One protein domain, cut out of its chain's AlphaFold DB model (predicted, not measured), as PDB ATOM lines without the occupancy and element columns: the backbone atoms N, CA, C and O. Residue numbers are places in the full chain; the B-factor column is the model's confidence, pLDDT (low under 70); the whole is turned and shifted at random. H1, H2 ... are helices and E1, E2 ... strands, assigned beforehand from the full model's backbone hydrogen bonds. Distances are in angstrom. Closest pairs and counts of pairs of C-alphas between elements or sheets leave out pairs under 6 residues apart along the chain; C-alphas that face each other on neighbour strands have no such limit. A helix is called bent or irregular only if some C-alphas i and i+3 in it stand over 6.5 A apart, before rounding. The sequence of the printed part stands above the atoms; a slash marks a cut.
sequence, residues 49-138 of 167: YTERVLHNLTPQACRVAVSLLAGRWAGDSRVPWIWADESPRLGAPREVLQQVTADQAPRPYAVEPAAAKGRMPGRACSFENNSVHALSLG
ATOM      1  N   TYR A  49      41.995  18.627  28.424       86.38
ATOM      2  CA  TYR A  49      42.419  17.243  28.424       86.38
ATOM      3  C   TYR A  49      41.308  16.380  28.990       86.38
ATOM      4  O   TYR A  49      40.535  16.778  29.853       86.38
ATOM      5  N   THR A  50      41.258  15.148  28.522       88.44
ATOM      6  CA  THR A  50      40.433  14.118  29.126       88.44
ATOM      7  C   THR A  50      41.338  13.191  29.910       88.44
ATOM      8  O   THR A  50      42.240  12.555  29.354       88.44
ATOM      9  N   GLU A  51      41.076  13.109  31.201       89.19
ATOM     10  CA  GLU A  51      41.677  12.143  32.096       89.19
ATOM     11  C   GLU A  51      40.783  10.909  32.173       89.19
ATOM     12  O   GLU A  51      39.565  10.987  32.367       89.19
ATOM     13  N   ARG A  52      41.410   9.751  32.002       89.31
ATOM     14  CA  ARG A  52      40.783   8.458  32.231       89.31
ATOM     15  C   ARG A  52      41.425   7.777  33.412       89.31
ATOM     16  O   ARG A  52      42.643   7.615  33.439       89.31
ATOM     17  N   VAL A  53      40.588   7.315  34.327       89.88
ATOM     18  CA  VAL A  53      41.019   6.728  35.588       89.88
ATOM     19  C   VAL A  53      40.450   5.333  35.734       89.88
ATOM     20  O   VAL A  53      39.255   5.120  35.539       89.88
ATOM     21  N   LEU A  54      41.296   4.378  36.106       90.44
ATOM     22  CA  LEU A  54      40.890   3.043  36.517       90.44
ATOM     23  C   LEU A  54      41.180   2.869  38.007       90.44
ATOM     24  O   LEU A  54      42.334   2.722  38.395       90.44
ATOM     25  N   HIS A  55      40.127   2.888  38.819       90.44
ATOM     26  CA  HIS A  55      40.187   2.798  40.275       90.44
ATOM     27  C   HIS A  55      40.131   1.362  40.797       90.44
ATOM     28  O   HIS A  55      39.676   0.441  40.109       90.44
ATOM     29  N   ASN A  56      40.478   1.225  42.080       90.75
ATOM     30  CA  ASN A  56      40.302   0.026  42.894       90.75
ATOM     31  C   ASN A  56      41.048  -1.191  42.312       90.75
ATOM     32  O   ASN A  56      40.508  -2.293  42.169       90.75
ATOM     33  N   LEU A  57      42.307  -0.956  41.934       88.88
ATOM     34  CA  LEU A  57      43.234  -1.962  41.432       88.88
ATOM     35  C   LEU A  57      44.125  -2.496  42.551       88.88
ATOM     36  O   LEU A  57      44.692  -1.729  43.331       88.88
ATOM     37  N   THR A  58      44.344  -3.809  42.560       90.31
ATOM     38  CA  THR A  58      45.402  -4.408  43.383       90.31
ATOM     39  C   THR A  58      46.784  -3.913  42.923       90.31
ATOM     40  O   THR A  58      46.931  -3.540  41.751       90.31
ATOM     41  N   PRO A  59      47.828  -3.984  43.773       90.62
ATOM     42  CA  PRO A  59      49.203  -3.651  43.384       90.62
ATOM     43  C   PRO A  59      49.649  -4.283  42.059       90.62
ATOM     44  O   PRO A  59      50.275  -3.645  41.211       90.62
ATOM     45  N   GLN A  60      49.306  -5.559  41.854       89.19
ATOM     46  CA  GLN A  60      49.681  -6.290  40.648       89.19
ATOM     47  C   GLN A  60      48.889  -5.821  39.423       89.19
ATOM     48  O   GLN A  60      49.476  -5.632  38.360       89.19
ATOM     49  N   ALA A  61      47.578  -5.602  39.569       87.81
ATOM     50  CA  ALA A  61      46.743  -5.097  38.484       87.81
ATOM     51  C   ALA A  61      47.161  -3.678  38.064       87.81
ATOM     52  O   ALA A  61      47.202  -3.388  36.871       87.81
ATOM     53  N   CYS A  62      47.560  -2.836  39.023       90.06
ATOM     54  CA  CYS A  62      48.137  -1.517  38.766       90.06
ATOM     55  C   CYS A  62      49.395  -1.605  37.892       90.06
ATOM     56  O   CYS A  62      49.452  -0.986  36.831       90.06
ATOM     57  N   ARG A  63      50.376  -2.442  38.270       88.31
ATOM     58  CA  ARG A  63      51.624  -2.612  37.498       88.31
ATOM     59  C   ARG A  63      51.372  -3.077  36.066       88.31
ATOM     60  O   ARG A  63      52.014  -2.589  35.134       88.31
ATOM     61  N   VAL A  64      50.434  -4.009  35.893       86.81
ATOM     62  CA  VAL A  64      50.025  -4.490  34.570       86.81
ATOM     63  C   VAL A  64      49.375  -3.358  33.775       86.81
ATOM     64  O   VAL A  64      49.806  -3.094  32.657       86.81
ATOM     65  N   ALA A  65      48.404  -2.645  34.350       87.38
ATOM     66  CA  ALA A  65      47.709  -1.545  33.681       87.38
ATOM     67  C   ALA A  65      48.665  -0.425  33.240       87.38
ATOM     68  O   ALA A  65      48.606   0.006  32.088       87.38
ATOM     69  N   VAL A  66      49.595  -0.012  34.108       88.12
ATOM     70  CA  VAL A  66      50.639   0.968  33.766       88.12
ATOM     71  C   VAL A  66      51.503   0.469  32.610       88.12
ATOM     72  O   VAL A  66      51.700   1.198  31.643       88.12
ATOM     73  N   SER A  67      51.996  -0.770  32.677       86.62
ATOM     74  CA  SER A  67      52.867  -1.331  31.630       86.62
ATOM     75  C   SER A  67      52.159  -1.407  30.276       86.62
ATOM     76  O   SER A  67      52.747  -1.113  29.236       86.62
ATOM     77  N   LEU A  68      50.877  -1.770  30.298       86.12
ATOM     78  CA  LEU A  68      50.009  -1.840  29.131       86.12
ATOM     79  C   LEU A  68      49.766  -0.457  28.508       86.12
ATOM     80  O   LEU A  68      49.855  -0.314  27.289       86.12
ATOM     81  N   LEU A  69      49.488   0.561  29.326       87.19
ATOM     82  CA  LEU A  69      49.328   1.944  28.870       87.19
ATOM     83  C   LEU A  69      50.635   2.513  28.310       87.19
ATOM     84  O   LEU A  69      50.635   3.068  27.214       87.19
ATOM     85  N   ALA A  70      51.739   2.324  29.035       88.31
ATOM     86  CA  ALA A  70      53.070   2.758  28.635       88.31
ATOM     87  C   ALA A  70      53.466   2.182  27.272       88.31
ATOM     88  O   ALA A  70      53.866   2.923  26.381       88.31
ATOM     89  N   GLY A  71      53.307   0.866  27.087       87.44
ATOM     90  CA  GLY A  71      53.635   0.201  25.827       87.44
ATOM     91  C   GLY A  71      52.731   0.625  24.670       87.44
ATOM     92  O   GLY A  71      53.214   0.805  23.558       87.44
ATOM     93  N   ARG A  72      51.430   0.815  24.925       87.00
ATOM     94  CA  ARG A  72      50.462   1.208  23.892       87.00
ATOM     95  C   ARG A  72      50.685   2.626  23.374       87.00
ATOM     96  O   ARG A  72      50.499   2.861  22.186       87.00
ATOM     97  N   TRP A  73      51.018   3.553  24.266       88.81
ATOM     98  CA  TRP A  73      51.115   4.981  23.959       88.81
ATOM     99  C   TRP A  73      52.559   5.487  23.904       88.81
ATOM    100  O   TRP A  73      52.794   6.694  23.887       88.81
ATOM    101  N   ALA A  74      53.539   4.583  23.870       88.81
ATOM    102  CA  ALA A  74      54.937   4.947  23.695       88.81
ATOM    103  C   ALA A  74      55.116   5.756  22.398       88.81
ATOM    104  O   ALA A  74      54.859   5.255  21.306       88.81
ATOM    105  N   GLY A  75      55.555   7.009  22.529       84.81
ATOM    106  CA  GLY A  75      55.775   7.917  21.400       84.81
ATOM    107  C   GLY A  75      54.529   8.648  20.884       84.81
ATOM    108  O   GLY A  75      54.651   9.411  19.930       84.81
ATOM    109  N   ASP A  76      53.351   8.468  21.494       88.06
ATOM    110  CA  ASP A  76      52.142   9.216  21.127       88.06
ATOM    111  C   ASP A  76      51.989  10.473  21.996       88.06
ATOM    112  O   ASP A  76      51.620  10.405  23.170       88.06
ATOM    113  N   SER A  77      52.234  11.645  21.405       86.06
ATOM    114  CA  SER A  77      52.159  12.942  22.094       86.06
ATOM    115  C   SER A  77      50.744  13.339  22.526       86.06
ATOM    116  O   SER A  77      50.577  14.257  23.329       86.06
ATOM    117  N   ARG A  78      49.709  12.651  22.032       86.00
ATOM    118  CA  ARG A  78      48.319  12.891  22.438       86.00
ATOM    119  C   ARG A  78      48.003  12.304  23.809       86.00
ATOM    120  O   ARG A  78      46.964  12.650  24.364       86.00
ATOM    121  N   VAL A  79      48.868  11.443  24.350       87.31
ATOM    122  CA  VAL A  79      48.778  10.896  25.711       87.31
ATOM    123  C   VAL A  79      50.005  11.358  26.497       87.31
ATOM    124  O   VAL A  79      50.952  10.594  26.675       87.31
ATOM    125  N   PRO A  80      50.045  12.629  26.924       86.25
ATOM    126  CA  PRO A  80      51.264  13.212  27.472       86.25
ATOM    127  C   PRO A  80      51.696  12.588  28.804       86.25
ATOM    128  O   PRO A  80      52.888  12.544  29.088       86.25
ATOM    129  N   TRP A  81      50.757  12.087  29.616       89.69
ATOM    130  CA  TRP A  81      51.059  11.653  30.980       89.69
ATOM    131  C   TRP A  81      50.283  10.406  31.389       89.69
ATOM    132  O   TRP A  81      49.083  10.288  31.134       89.69
ATOM    133  N   ILE A  82      50.970   9.519  32.107       90.06
ATOM    134  CA  ILE A  82      50.371   8.437  32.886       90.06
ATOM    135  C   ILE A  82      50.922   8.456  34.311       90.06
ATOM    136  O   ILE A  82      52.094   8.762  34.521       90.06
ATOM    137  N   TRP A  83      50.093   8.123  35.295       91.19
ATOM    138  CA  TRP A  83      50.514   7.983  36.693       91.19
ATOM    139  C   TRP A  83      49.656   6.960  37.423       91.19
ATOM    140  O   TRP A  83      48.653   6.471  36.898       91.19
ATOM    141  N   ALA A  84      50.067   6.633  38.643       91.06
ATOM    142  CA  ALA A  84      49.278   5.839  39.563       91.06
ATOM    143  C   ALA A  84      49.328   6.437  40.972       91.06
ATOM    144  O   ALA A  84      50.338   7.030  41.365       91.06
ATOM    145  N   ASP A  85      48.229   6.298  41.704       91.44
ATOM    146  CA  ASP A  85      48.048   6.805  43.064       91.44
ATOM    147  C   ASP A  85      47.179   5.864  43.911       91.44
ATOM    148  O   ASP A  85      46.747   4.803  43.456       91.44
ATOM    149  N   GLU A  86      46.950   6.236  45.170       91.88
ATOM    150  CA  GLU A  86      46.014   5.531  46.039       91.88
ATOM    151  C   GLU A  86      44.570   5.791  45.594       91.88
ATOM    152  O   GLU A  86      44.143   6.930  45.399       91.88
ATOM    153  N   SER A  87      43.797   4.717  45.450       87.19
ATOM    154  CA  SER A  87      42.386   4.788  45.085       87.19
ATOM    155  C   SER A  87      41.500   4.876  46.322       87.19
ATOM    156  O   SER A  87      41.728   4.146  47.292       87.19
ATOM    157  N   PRO A  88      40.373   5.607  46.247       83.69
ATOM    158  CA  PRO A  88      39.256   5.385  47.154       83.69
ATOM    159  C   PRO A  88      38.820   3.910  47.105       83.69
ATOM    160  O   PRO A  88      38.869   3.274  46.044       83.69
ATOM    161  N   ARG A  89      38.372   3.355  48.237       81.88
ATOM    162  CA  ARG A  89      37.831   1.986  48.307       81.88
ATOM    163  C   ARG A  89      36.423   1.965  47.707       81.88
ATOM    164  O   ARG A  89      35.443   2.207  48.402       81.88
ATOM    165  N   LEU A  90      36.332   1.706  46.403       77.12
ATOM    166  CA  LEU A  90      35.073   1.725  45.638       77.12
ATOM    167  C   LEU A  90      34.446   0.329  45.461       77.12
ATOM    168  O   LEU A  90      33.433   0.182  44.777       77.12
ATOM    169  N   GLY A  91      35.039  -0.703  46.066       80.19
ATOM    170  CA  GLY A  91      34.551  -2.078  46.017       80.19
ATOM    171  C   GLY A  91      35.004  -2.806  44.756       80.19
ATOM    172  O   GLY A  91      35.963  -3.572  44.806       80.19
ATOM    173  N   ALA A  92      34.326  -2.586  43.630       79.62
ATOM    174  CA  ALA A  92      34.691  -3.190  42.347       79.62
ATOM    175  C   ALA A  92      35.558  -2.236  41.499       79.62
ATOM    176  O   ALA A  92      35.394  -1.017  41.602       79.62
ATOM    177  N   PRO A  93      36.432  -2.755  40.609       80.06
ATOM    178  CA  PRO A  93      37.169  -1.921  39.663       80.06
ATOM    179  C   PRO A  93      36.236  -1.037  38.830       80.06
ATOM    180  O   PRO A  93      35.269  -1.522  38.226       80.06
ATOM    181  N   ARG A  94      36.540   0.262  38.775       82.69
ATOM    182  CA  ARG A  94      35.698   1.272  38.122       82.69
ATOM    183  C   ARG A  94      36.526   2.158  37.207       82.69
ATOM    184  O   ARG A  94      37.568   2.658  37.612       82.69
ATOM    185  N   GLU A  95      36.022   2.368  35.997       86.88
ATOM    186  CA  GLU A  95      36.564   3.357  35.066       86.88
ATOM    187  C   GLU A  95      35.781   4.667  35.206       86.88
ATOM    188  O   GLU A  95      34.548   4.648  35.299       86.88
ATOM    189  N   VAL A  96      36.500   5.784  35.236       86.94
ATOM    190  CA  VAL A  96      35.959   7.144  35.279       86.94
ATOM    191  C   VAL A  96      36.612   7.957  34.168       86.94
ATOM    192  O   VAL A  96      37.797   7.792  33.876       86.94
ATOM    193  N   LEU A  97      35.821   8.814  33.528       87.44
ATOM    194  CA  LEU A  97      36.295   9.802  32.569       87.44
ATOM    195  C   LEU A  97      35.980  11.183  33.128       87.44
ATOM    196  O   LEU A  97      34.842  11.430  33.532       87.44
ATOM    197  N   GLN A  98      36.960  12.075  33.103       87.19
ATOM    198  CA  GLN A  98      36.786  13.459  33.525       87.19
ATOM    199  C   GLN A  98      37.543  14.411  32.600       87.19
ATOM    200  O   GLN A  98      38.556  14.047  32.006       87.19
ATOM    201  N   GLN A  99      37.015  15.622  32.435       87.69
ATOM    202  CA  GLN A  99      37.717  16.696  31.736       87.69
ATOM    203  C   GLN A  99      38.564  17.454  32.750       87.69
ATOM    204  O   GLN A  99      38.065  17.816  33.815       87.69
ATOM    205  N   VAL A 100      39.824  17.689  32.410       85.19
ATOM    206  CA  VAL A 100      40.788  18.401  33.243       85.19
ATOM    207  C   VAL A 100      41.571  19.400  32.412       85.19
ATOM    208  O   VAL A 100      41.728  19.272  31.196       85.19
ATOM    209  N   THR A 101      42.071  20.417  33.085       76.69
ATOM    210  CA  THR A 101      42.952  21.430  32.514       76.69
ATOM    211  C   THR A 101      44.416  21.057  32.772       76.69
ATOM    212  O   THR A 101      44.725  20.263  33.662       76.69
ATOM    213  N   ALA A 102      45.336  21.575  31.952       65.31
ATOM    214  CA  ALA A 102      46.757  21.207  32.007       65.31
ATOM    215  C   ALA A 102      47.424  21.487  33.363       65.31
ATOM    216  O   ALA A 102      48.341  20.774  33.746       65.31
ATOM    217  N   ASP A 103      46.959  22.505  34.084       68.62
ATOM    218  CA  ASP A 103      47.409  22.896  35.426       68.62
ATOM    219  C   ASP A 103      47.107  21.840  36.501       68.62
ATOM    220  O   ASP A 103      47.732  21.829  37.559       68.62
ATOM    221  N   GLN A 104      46.205  20.900  36.216       64.50
ATOM    222  CA  GLN A 104      45.953  19.738  37.067       64.50
ATOM    223  C   GLN A 104      46.974  18.598  36.832       64.50
ATOM    224  O   GLN A 104      46.879  17.556  37.488       64.50
ATOM    225  N   ALA A 105      47.977  18.792  35.957       57.06
ATOM    226  CA  ALA A 105      49.051  17.841  35.653       57.06
ATOM    227  C   ALA A 105      50.457  18.503  35.629       57.06
ATOM    228  O   ALA A 105      50.591  19.633  35.169       57.06
ATOM    229  N   PRO A 106      51.538  17.810  36.057       62.84
ATOM    230  CA  PRO A 106      51.595  16.412  36.477       62.84
ATOM    231  C   PRO A 106      51.524  16.228  38.006       62.84
ATOM    232  O   PRO A 106      52.163  16.936  38.783       62.84
ATOM    233  N   ARG A 107      50.781  15.202  38.431       74.19
ATOM    234  CA  ARG A 107      50.738  14.689  39.813       74.19
ATOM    235  C   ARG A 107      52.074  14.022  40.191       74.19
ATOM    236  O   ARG A 107      52.865  13.688  39.301       74.19
ATOM    237  N   PRO A 108      52.334  13.745  41.484       72.38
ATOM    238  CA  PRO A 108      53.443  12.879  41.867       72.38
ATOM    239  C   PRO A 108      53.421  11.576  41.057       72.38
ATOM    240  O   PRO A 108      52.383  10.934  40.941       72.38
ATOM    241  N   TYR A 109      54.574  11.199  40.499       77.75
ATOM    242  CA  TYR A 109      54.775   9.965  39.714       77.75
ATOM    243  C   TYR A 109      54.168   9.964  38.312       77.75
ATOM    244  O   TYR A 109      54.183   8.926  37.651       77.75
ATOM    245  N   ALA A 110      53.698  11.114  37.830       88.38
ATOM    246  CA  ALA A 110      53.396  11.268  36.421       88.38
ATOM    247  C   ALA A 110      54.656  11.189  35.570       88.38
ATOM    248  O   ALA A 110      55.682  11.812  35.841       88.38
ATOM    249  N   VAL A 111      54.554  10.361  34.541       88.44
ATOM    250  CA  VAL A 111      55.617  10.044  33.603       88.44
ATOM    251  C   VAL A 111      55.028  10.001  32.204       88.44
ATOM    252  O   VAL A 111      53.877   9.605  32.006       88.44
ATOM    253  N   GLU A 112      55.824  10.396  31.220       89.88
ATOM    254  CA  GLU A 112      55.472  10.175  29.821       89.88
ATOM    255  C   GLU A 112      55.371   8.662  29.549       89.88
ATOM    256  O   GLU A 112      56.165   7.891  30.110       89.88
ATOM    257  N   PRO A 113      54.465   8.194  28.670       87.81
ATOM    258  CA  PRO A 113      54.314   6.765  28.386       87.81
ATOM    259  C   PRO A 113      55.621   6.068  27.980       87.81
ATOM    260  O   PRO A 113      55.914   4.974  28.462       87.81
ATOM    261  N   ALA A 114      56.449   6.724  27.158       86.25
ATOM    262  CA  ALA A 114      57.748   6.193  26.736       86.25
ATOM    263  C   ALA A 114      58.751   6.067  27.900       86.25
ATOM    264  O   ALA A 114      59.591   5.170  27.909       86.25
ATOM    265  N   ALA A 115      58.639   6.942  28.900       84.69
ATOM    266  CA  ALA A 115      59.496   6.972  30.078       84.69
ATOM    267  C   ALA A 115      59.002   6.039  31.198       84.69
ATOM    268  O   ALA A 115      59.773   5.656  32.077       84.69
ATOM    269  N   ALA A 116      57.726   5.654  31.184       81.94
ATOM    270  CA  ALA A 116      57.109   4.893  32.264       81.94
ATOM    271  C   ALA A 116      57.736   3.511  32.485       81.94
ATOM    272  O   ALA A 116      57.813   3.038  33.625       81.94
ATOM    273  N   LYS A 117      58.242   2.879  31.419       72.00
ATOM    274  CA  LYS A 117      58.995   1.627  31.516       72.00
ATOM    275  C   LYS A 117      60.332   1.893  32.217       72.00
ATOM    276  O   LYS A 117      61.279   2.381  31.616       72.00
ATOM    277  N   GLY A 118      60.395   1.565  33.505       67.88
ATOM    278  CA  GLY A 118      61.596   1.704  34.335       67.88
ATOM    279  C   GLY A 118      61.689   3.003  35.140       67.88
ATOM    280  O   GLY A 118      62.482   3.047  36.075       67.88
ATOM    281  N   ARG A 119      60.871   4.031  34.850       74.25
ATOM    282  CA  ARG A 119      60.791   5.248  35.686       74.25
ATOM    283  C   ARG A 119      59.528   5.357  36.529       74.25
ATOM    284  O   ARG A 119      59.489   6.223  37.399       74.25
ATOM    285  N   MET A 120      58.521   4.501  36.317       74.81
ATOM    286  CA  MET A 120      57.373   4.467  37.223       74.81
ATOM    287  C   MET A 120      57.866   4.049  38.620       74.81
ATOM    288  O   MET A 120      58.403   2.948  38.771       74.81
ATOM    289  N   PRO A 121      57.717   4.896  39.649       65.00
ATOM    290  CA  PRO A 121      58.201   4.586  40.985       65.00
ATOM    291  C   PRO A 121      57.521   3.326  41.516       65.00
ATOM    292  O   PRO A 121      56.303   3.202  41.416       65.00
ATOM    293  N   GLY A 122      58.270   2.417  42.151       72.06
ATOM    294  CA  GLY A 122      57.686   1.211  42.764       72.06
ATOM    295  C   GLY A 122      56.550   1.523  43.751       72.06
ATOM    296  O   GLY A 122      55.597   0.757  43.863       72.06
ATOM    297  N   ARG A 123      56.611   2.704  44.384       79.62
ATOM    298  CA  ARG A 123      55.573   3.265  45.264       79.62
ATOM    299  C   ARG A 123      54.258   3.652  44.569       79.62
ATOM    300  O   ARG A 123      53.237   3.735  45.231       79.62
ATOM    301  N   ALA A 124      54.251   3.879  43.255       84.31
ATOM    302  CA  ALA A 124      53.042   4.293  42.534       84.31
ATOM    303  C   ALA A 124      51.979   3.177  42.479       84.31
ATOM    304  O   ALA A 124      50.794   3.461  42.382       84.31
ATOM    305  N   CYS A 125      52.403   1.912  42.592       90.19
ATOM    306  CA  CYS A 125      51.521   0.742  42.648       90.19
ATOM    307  C   CYS A 125      51.680  -0.057  43.957       90.19
ATOM    308  O   CYS A 125      51.509  -1.279  43.952       90.19
ATOM    309  N   SER A 126      52.105   0.579  45.054       91.38
ATOM    310  CA  SER A 126      52.310  -0.111  46.338       91.38
ATOM    311  C   SER A 126      51.106  -0.048  47.277       91.38
ATOM    312  O   SER A 126      51.142  -0.689  48.324       91.38
ATOM    313  N   PHE A 127      50.059   0.709  46.939       91.62
ATOM    314  CA  PHE A 127      48.871   0.844  47.783       91.62
ATOM    315  C   PHE A 127      48.010  -0.418  47.725       91.62
ATOM    316  O   PHE A 127      48.034  -1.154  46.741       91.62
ATOM    317  N   GLU A 128      47.207  -0.670  48.758       91.00
ATOM    318  CA  GLU A 128      46.257  -1.794  48.752       91.00
ATOM    319  C   GLU A 128      45.223  -1.638  47.623       91.00
ATOM    320  O   GLU A 128      44.920  -2.596  46.912       91.00
ATOM    321  N   ASN A 129      44.755  -0.402  47.417       91.94
ATOM    322  CA  ASN A 129      43.879  -0.004  46.325       91.94
ATOM    323  C   ASN A 129      44.552   1.125  45.555       91.94
ATOM    324  O   ASN A 129      44.851   2.170  46.122       91.94
ATOM    325  N   ASN A 130      44.784   0.920  44.265       91.94
ATOM    326  CA  ASN A 130      45.476   1.873  43.405       91.94
ATOM    327  C   ASN A 130      44.523   2.388  42.333       91.94
ATOM    328  O   ASN A 130      43.616   1.661  41.905       91.94
ATOM    329  N   SER A 131      44.762   3.608  41.872       91.88
ATOM    330  CA  SER A 131      44.212   4.103  40.619       91.88
ATOM    331  C   SER A 131      45.326   4.238  39.597       91.88
ATOM    332  O   SER A 131      46.461   4.556  39.941       91.88
ATOM    333  N   VAL A 132      45.004   3.993  38.333       91.19
ATOM    334  CA  VAL A 132      45.891   4.299  37.209       91.19
ATOM    335  C   VAL A 132      45.203   5.320  36.327       91.19
ATOM    336  O   VAL A 132      44.039   5.145  35.964       91.19
ATOM    337  N   HIS A 133      45.945   6.357  35.969       91.06
ATOM    338  CA  HIS A 133      45.453   7.521  35.256       91.06
ATOM    339  C   HIS A 133      46.171   7.673  33.922       91.06
ATOM    340  O   HIS A 133      47.381   7.441  33.824       91.06
ATOM    341  N   ALA A 134      45.427   8.082  32.901       90.50
ATOM    342  CA  ALA A 134      45.961   8.454  31.602       90.50
ATOM    343  C   ALA A 134      45.346   9.780  31.158       90.50
ATOM    344  O   ALA A 134      44.131   9.883  30.971       90.50
ATOM    345  N   LEU A 135      46.197  10.784  30.967       89.94
ATOM    346  CA  LEU A 135      45.793  12.078  30.441       89.94
ATOM    347  C   LEU A 135      45.921  12.067  28.924       89.94
ATOM    348  O   LEU A 135      46.962  11.674  28.405       89.94
ATOM    349  N   SER A 136      44.887  12.512  28.211       88.31
ATOM    350  CA  SER A 136      44.922  12.571  26.751       88.31
ATOM    351  C   SER A 136      44.168  13.745  26.153       88.31
ATOM    352  O   SER A 136      43.139  14.174  26.670       88.31
ATOM    353  N   LEU A 137      44.649  14.227  25.011       85.06
ATOM    354  CA  LEU A 137      43.905  15.158  24.169       85.06
ATOM    355  C   LEU A 137      42.739  14.414  23.503       85.06
ATOM    356  O   LEU A 137      42.933  13.381  22.862       85.06
ATOM    357  N   GLY A 138      41.518  14.923  23.677       73.88
ATOM    358  CA  GLY A 138      40.317  14.355  23.055       73.88
ATOM    359  C   GLY A 138      39.877  12.976  23.575       73.88
ATOM    360  O   GLY A 138      39.085  12.311  22.914       73.88
TER     361      GLY A 138
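AT A GLANCE: This is residues 49 to 138 of the 167 residues of an uncharacterized protein of Azospirillum thermophilum (UniProt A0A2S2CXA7). A strongly twisted sheet of four strands makes a wall, with the long helix H1 packed along one face of it, over E4. The two short helices H2 and H3 sit near the edge strand E2 and against opposite ends of H1, while E3 at the other edge has no helix over it. The printed part has 90 residues, with three named helices and four named strands in the order E1, H1, E2, E3, H2, H3, E4, of the mixed class. The sheet's order is E2, E4, E1, E3, antiparallel throughout. The whole is compact, with a radius of gyration of the C-alphas of 11.9 A and spans of 32 by 28 by 20 A.

IN THESE COORDINATES: Find C-alpha 49 at (42.419, 17.243, 28.424), where E1 begins; it runs to residue 57, 23.2 A. H1, residues 59 to 72, starts at C-alpha 59 at (49.203, -3.651, 43.384) and covers 20.1 A. Next come E2, residues 81 to 86, 17.0 A, and E3, residues 94 to 101, 22.1 A. Look then for H2, residues 113 to 119, 9.9 A; it is irregular, with C-alphas 115 and 118 at 7.1 A. H3 is residues 122 to 125, 6.2 A. E4, residues 130 to 137, 23.4 A, ends at C-alpha 137 at (43.905, 15.158, 24.169).

HOW THE PARTS SIT: Start with the inner strands E4 and E1, antiparallel at 164 degrees, where N 52 and O 134 are 2.9 A apart, within hydrogen-bond range. Beside E1, find N 51 and O 98 of E3 at 2.8 A; beside E4, find N 131 and O 85 of E2 at 2.8 A. H1 is on the sheet at a height of 9.1 A, over E4, and runs along the strands, at 4 degrees to E4 on the local plane. E1, H1 and E2 form a split strand-helix-strand unit, two strands running the same way with E4 between them, and its crossover is right-handed. H1 and H2, on one face of the sheet, make two layers with it. H2 touches residues 66 to 71 of H1 at a steep tilt of 43 degrees, opposite ways; their closest C-alphas, of Ala 70 and Pro 113, are 4.2 A apart. H3 touches residues 59 to 63 of H1, the closest C-alphas being those of Pro 59 and Cys 125, 5.0 A, and only grazes the sheet with residues 123 to 125. In H1 every O i to N i+4 pair is within hydrogen-bond range; H2 has 1 of 3, with 2 of 4 O i to N i+3 pairs, and H3 is too short for an O i to N i+4 pair.

THE WHOLE: The C-alphas farthest apart, of Gly 75 and Gly 91, are 34.0 A apart. The printed part has no cut. The link from E3 to H2, 11 residues, is long. The mean pLDDT of the printed part is 84.5; look for values under 70 at residues 102 to 106, 118 and 121.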